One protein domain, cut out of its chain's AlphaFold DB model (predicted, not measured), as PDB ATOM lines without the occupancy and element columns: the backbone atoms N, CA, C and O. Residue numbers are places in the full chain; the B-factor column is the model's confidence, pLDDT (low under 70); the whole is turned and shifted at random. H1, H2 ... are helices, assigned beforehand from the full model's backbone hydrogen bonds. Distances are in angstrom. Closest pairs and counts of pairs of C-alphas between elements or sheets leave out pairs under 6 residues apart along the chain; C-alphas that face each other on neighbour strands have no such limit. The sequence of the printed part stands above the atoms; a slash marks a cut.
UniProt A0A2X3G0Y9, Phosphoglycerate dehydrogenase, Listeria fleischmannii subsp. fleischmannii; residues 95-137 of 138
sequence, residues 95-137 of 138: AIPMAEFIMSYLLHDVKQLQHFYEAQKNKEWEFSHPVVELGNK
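AT A GLANCE: This is residues 95 to 137 of the 138 residues of the protein "Phosphoglycerate dehydrogenase" of Listeria fleischmannii subsp. fleischmannii (UniProt A0A2X3G0Y9). A long helix, H1, and a shorter one, H2, meet near their ends in a wide corner, and after H2 the backbone folds back as a long stretch with no named element, past the corner to the side of H1's last turns. Residues 95 to 102, which belong to H1, stick out from the rest as a free arm. The printed part has 43 residues with two named helices, H1 then H2 along the chain, and no named strand; its class is all helix. It is loose, with a radius of gyration of the C-alphas of 12.5 A, and flat, spanning 38 by 23 by 8 A.

IN THESE COORDINATES: The longest helix is H1, residues 95 to 110, 22.6 A from first to last C-alpha. It begins at C-alpha 95, (403.870, 322.735, 355.854), and ends at C-alpha 110, (403.598, 304.035, 343.223). H2, residues 113 to 121, is 12.2 A long and ends at C-alpha 121, (389.838, 306.553, 329.171). Residues 122 to 137 hold no named element.

HOW THE PARTS SIT: H1 and H2 are joined by a tight link of 2 residues. They are close but not clearly touching, with 1 pair of C-alphas within 8 A, those of His 108 and Gln 114 at 7.2 A. Their lines stand at a steep tilt of 61 degrees, and they run the same way. Their centres are 19.1 A apart. In H1 and H2 every O i to N i+4 pair is within hydrogen-bond range.

THE WHOLE: The two C-alphas farthest apart are those of Ala 95 and Glu 124, at 38.4 A. Without residues 95 to 102, which stand free, the body spans 30 by 18 by 7 A. The C-alphas of residues 122 to 137 lie 8 to 18 A from the mean of all C-alphas. The printed part has no cut. The mean pLDDT of the printed part is 94.1, and no printed residue is under 70.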
ATOM      1  N   ALA A  95     403.374 324.049 355.441       89.44
ATOM      2  CA  ALA A  95     403.870 322.735 355.854       89.44
ATOM      3  C   ALA A  95     402.868 321.609 355.542       89.44
ATOM      4  O   ALA A  95     403.234 320.623 354.908       89.44
ATOM      5  N   ILE A  96     401.602 321.792 355.933       93.50
ATOM      6  CA  ILE A  96     400.540 320.802 355.703       93.50
ATOM      7  C   ILE A  96     400.205 320.678 354.206       93.50
ATOM      8  O   ILE A  96     400.347 319.570 353.691       93.50
ATOM      9  N   PRO A  97     399.880 321.764 353.465       93.88
ATOM     10  CA  PRO A  97     399.579 321.649 352.034       93.88
ATOM     11  C   PRO A  97     400.704 320.998 351.223       93.88
ATOM     12  O   PRO A  97     400.448 320.228 350.301       93.88
ATOM     13  N   MET A  98     401.965 321.280 351.568       93.88
ATOM     14  CA  MET A  98     403.100 320.681 350.872       93.88
ATOM     15  C   MET A  98     403.246 319.192 351.201       93.88
ATOM     16  O   MET A  98     403.516 318.400 350.304       93.88
ATOM     17  N   ALA A  99     403.030 318.792 352.457       95.44
ATOM     18  CA  ALA A  99     403.028 317.382 352.842       95.44
ATOM     19  C   ALA A  99     401.918 316.601 352.121       95.44
ATOM     20  O   ALA A  99     402.172 315.517 351.600       95.44
ATOM     21  N   GLU A 100     400.714 317.166 352.021       97.00
ATOM     22  CA  GLU A 100     399.596 316.575 351.274       97.00
ATOM     23  C   GLU A 100     399.917 316.433 349.783       97.00
ATOM     24  O   GLU A 100     399.663 315.385 349.185       97.00
ATOM     25  N   PHE A 101     400.522 317.463 349.187       97.25
ATOM     26  CA  PHE A 101     400.930 317.445 347.785       97.25
ATOM     27  C   PHE A 101     401.983 316.364 347.525       97.25
ATOM     28  O   PHE A 101     401.841 315.568 346.598       97.25
ATOM     29  N   ILE A 102     402.996 316.270 348.389       97.25
ATOM     30  CA  ILE A 102     404.030 315.233 348.322       97.25
ATOM     31  C   ILE A 102     403.403 313.843 348.444       97.25
ATOM     32  O   ILE A 102     403.653 312.993 347.595       97.25
ATOM     33  N   MET A 103     402.552 313.610 349.446       96.94
ATOM     34  CA  MET A 103     401.870 312.323 349.620       96.94
ATOM     35  C   MET A 103     401.027 311.955 348.399       96.94
ATOM     36  O   MET A 103     401.055 310.807 347.959       96.94
ATOM     37  N   SER A 104     400.324 312.927 347.814       97.56
ATOM     38  CA  SER A 104     399.526 312.726 346.601       97.56
ATOM     39  C   SER A 104     400.393 312.289 345.423       97.56
ATOM     40  O   SER A 104     400.052 311.324 344.743       97.56
ATOM     41  N   TYR A 105     401.535 312.943 345.203       97.19
ATOM     42  CA  TYR A 105     402.460 312.589 344.124       97.19
ATOM     43  C   TYR A 105     403.142 311.240 344.346       97.19
ATOM     44  O   TYR A 105     403.238 310.445 343.415       97.19
ATOM     45  N   LEU A 106     403.563 310.949 345.579       96.25
ATOM     46  CA  LEU A 106     404.133 309.652 345.934       96.25
ATOM     47  C   LEU A 106     403.135 308.519 345.673       96.25
ATOM     48  O   LEU A 106     403.497 307.503 345.089       96.25
ATOM     49  N   LEU A 107     401.871 308.696 346.067       96.44
ATOM     50  CA  LEU A 107     400.821 307.709 345.816       96.44
ATOM     51  C   LEU A 107     400.468 307.601 344.330       96.44
ATOM     52  O   LEU A 107     400.275 306.491 343.836       96.44
ATOM     53  N   HIS A 108     400.417 308.729 343.618       96.62
ATOM     54  CA  HIS A 108     400.184 308.764 342.175       96.62
ATOM     55  C   HIS A 108     401.219 307.932 341.414       96.62
ATOM     56  O   HIS A 108     400.848 307.132 340.553       96.62
ATOM     57  N   ASP A 109     402.492 308.076 341.781       95.06
ATOM     58  CA  ASP A 109     403.598 307.326 341.197       95.06
ATOM     59  C   ASP A 109     403.523 305.827 341.539       95.06
ATOM     60  O   ASP A 109     403.390 304.983 340.652       95.06
ATOM     61  N   VAL A 110     403.515 305.457 342.824       95.44
ATOM     62  CA  VAL A 110     403.598 304.035 343.223       95.44
ATOM     63  C   VAL A 110     402.368 303.209 342.842       95.44
ATOM     64  O   VAL A 110     402.481 301.993 342.661       95.44
ATOM     65  N   LYS A 111     401.196 303.846 342.719       94.56
ATOM     66  CA  LYS A 111     399.952 303.203 342.265       94.56
ATOM     67  C   LYS A 111     399.716 303.355 340.767       94.56
ATOM     68  O   LYS A 111     398.674 302.918 340.291       94.56
ATOM     69  N   GLN A 112     400.673 303.934 340.037       95.69
ATOM     70  CA  GLN A 112     400.627 304.071 338.582       95.69
ATOM     71  C   GLN A 112     399.310 304.704 338.113       95.69
ATOM     72  O   GLN A 112     398.705 304.275 337.130       95.69
ATOM     73  N   LEU A 113     398.834 305.717 338.843       95.56
ATOM     74  CA  LEU A 113     397.490 306.257 338.631       95.56
ATOM     75  C   LEU A 113     397.331 306.858 337.233       95.56
ATOM     76  O   LEU A 113     396.257 306.737 336.652       95.56
ATOM     77  N   GLN A 114     398.397 307.438 336.667       96.12
ATOM     78  CA  GLN A 114     398.393 307.910 335.279       96.12
ATOM     79  C   GLN A 114     398.080 306.780 334.289       96.12
ATOM     80  O   GLN A 114     397.252 306.961 333.401       96.12
ATOM     81  N   HIS A 115     398.704 305.610 334.451       95.94
ATOM     82  CA  HIS A 115     398.496 304.467 333.563       95.94
ATOM     83  C   HIS A 115     397.042 303.985 333.608       95.94
ATOM     84  O   HIS A 115     396.382 303.895 332.574       95.94
ATOM     85  N   PHE A 116     396.513 303.736 334.809       96.38
ATOM     86  CA  PHE A 116     395.134 303.265 334.958       96.38
ATOM     87  C   PHE A 116     394.104 304.309 334.521       96.38
ATOM     88  O   PHE A 116     393.058 303.944 333.986       96.38
ATOM     89  N   TYR A 117     394.393 305.601 334.692       95.75
ATOM     90  CA  TYR A 117     393.546 306.672 334.171       95.75
ATOM     91  C   TYR A 117     393.471 306.651 332.637       95.75
ATOM     92  O   TYR A 117     392.394 306.824 332.063       95.75
ATOM     93  N   GLU A 118     394.587 306.390 331.953       97.19
ATOM     94  CA  GLU A 118     394.595 306.263 330.492       97.19
ATOM     95  C   GLU A 118     393.912 304.984 330.001       97.19
ATOM     96  O   GLU A 118     393.083 305.064 329.091       97.19
ATOM     97  N   ALA A 119     394.154 303.838 330.644       96.25
ATOM     98  CA  ALA A 119     393.440 302.594 330.345       96.25
ATOM     99  C   ALA A 119     391.919 302.778 330.508       96.25
ATOM    100  O   ALA A 119     391.139 302.459 329.606       96.25
ATOM    101  N   GLN A 120     391.488 303.419 331.602       96.25
ATOM    102  CA  GLN A 120     390.082 303.760 331.830       96.25
ATOM    103  C   GLN A 120     389.516 304.629 330.699       96.25
ATOM    104  O   GLN A 120     388.420 304.358 330.201       96.25
ATOM    105  N   LYS A 121     390.248 305.667 330.273       97.69
ATOM    106  CA  LYS A 121     389.838 306.553 329.171       97.69
ATOM    107  C   LYS A 121     389.673 305.791 327.852       97.69
ATOM    108  O   LYS A 121     388.755 306.095 327.088       97.69
ATOM    109  N   ASN A 122     390.502 304.778 327.622       97.38
ATOM    110  CA  ASN A 122     390.438 303.896 326.455       97.38
ATOM    111  C   ASN A 122     389.404 302.768 326.598       97.38
ATOM    112  O   ASN A 122     389.198 302.007 325.656       97.38
ATOM    113  N   LYS A 123     388.695 302.696 327.735       97.00
ATOM    114  CA  LYS A 123     387.754 301.616 328.088       97.00
ATOM    115  C   LYS A 123     388.428 300.244 328.157       97.00
ATOM    116  O   LYS A 123     387.790 299.220 327.924       97.00
ATOM    117  N   GLU A 124     389.708 300.236 328.496       96.25
ATOM    118  CA  GLU A 124     390.506 299.039 328.703       96.25
ATOM    119  C   GLU A 124     390.484 298.679 330.187       96.25
ATOM    120  O   GLU A 124     390.719 299.515 331.062       96.25
ATOM    121  N   TRP A 125     390.166 297.419 330.477       91.06
ATOM    122  CA  TRP A 125     390.222 296.888 331.832       91.06
ATOM    123  C   TRP A 125     391.595 296.256 332.063       91.06
ATOM    124  O   TRP A 125     391.784 295.062 331.831       91.06
ATOM    125  N   GLU A 126     392.552 297.075 332.490       85.81
ATOM    126  CA  GLU A 126     393.918 296.647 332.792       85.81
ATOM    127  C   GLU A 126     394.066 296.327 334.287       85.81
ATOM    128  O   GLU A 126     393.690 297.121 335.148       85.81
ATOM    129  N   PHE A 127     394.598 295.146 334.601       84.56
ATOM    130  CA  PHE A 127     394.740 294.634 335.975       84.56
ATOM    131  C   PHE A 127     396.111 294.005 336.242       84.56
ATOM    132  O   PHE A 127     396.382 293.581 337.365       84.56
ATOM    133  N   SER A 128     396.969 293.922 335.224       86.50
ATOM    134  CA  SER A 128     398.291 293.302 335.305       86.50
ATOM    135  C   SER A 128     399.428 294.314 335.445       86.50
ATOM    136  O   SER A 128     400.560 293.920 335.733       86.50
ATOM    137  N   HIS A 129     399.140 295.613 335.288       90.50
ATOM    138  CA  HIS A 129     400.160 296.653 335.395       90.50
ATOM    139  C   HIS A 129     400.768 296.698 336.810       90.50
ATOM    140  O   HIS A 129     400.026 296.808 337.794       90.50
ATOM    141  N   PRO A 130     402.104 296.611 336.953       92.00
ATOM    142  CA  PRO A 130     402.742 296.519 338.261       92.00
ATOM    143  C   PRO A 130     402.515 297.760 339.128       92.00
ATOM    144  O   PRO A 130     402.822 298.877 338.724       92.00
ATOM    145  N   VAL A 131     402.080 297.551 340.370       93.12
ATOM    146  CA  VAL A 131     402.028 298.584 341.417       93.12
ATOM    147  C   VAL A 131     402.873 298.176 342.613       93.12
ATOM    148  O   VAL A 131     403.160 296.996 342.825       93.12
ATOM    149  N   VAL A 132     403.270 299.155 343.423       93.69
ATOM    150  CA  VAL A 132     404.062 298.925 344.637       93.69
ATOM    151  C   VAL A 132     403.441 299.620 345.847       93.69
ATOM    152  O   VAL A 132     402.605 300.521 345.731       93.69
ATOM    153  N   GLU A 133     403.828 299.178 347.041       93.69
ATOM    154  CA  GLU A 133     403.454 299.839 348.290       93.69
ATOM    155  C   GLU A 133     404.468 300.920 348.650       93.69
ATOM    156  O   GLU A 133     405.667 300.645 348.728       93.69
ATOM    157  N   LEU A 134     403.980 302.138 348.914       93.88
ATOM    158  CA  LEU A 134     404.828 303.264 349.313       93.88
ATOM    159  C   LEU A 134     405.635 302.935 350.574       93.88
ATOM    160  O   LEU A 134     406.822 303.228 350.636       93.88
ATOM    161  N   GLY A 135     405.012 302.261 351.547       93.12
ATOM    162  CA  GLY A 135     405.657 301.891 352.811       93.12
ATOM    163  C   GLY A 135     406.843 300.925 352.677       93.12
ATOM    164  O   GLY A 135     407.624 300.807 353.613       93.12
ATOM    165  N   ASN A 136     407.004 300.265 351.524       87.88
ATOM    166  CA  ASN A 136     408.111 299.343 351.251       87.88
ATOM    167  C   ASN A 136     409.234 299.980 350.411       87.88
ATOM    168  O   ASN A 136     410.207 299.303 350.067       87.88
ATOM    169  N   LYS A 137     409.106 301.261 350.044       81.62
ATOM    170  CA  LYS A 137     410.127 302.016 349.308       81.62
ATOM    171  C   LYS A 137     411.088 302.691 350.293       81.62
ATOM    172  O   LYS A 137     410.668 303.157 351.349       81.62
TER     173      LYS A 137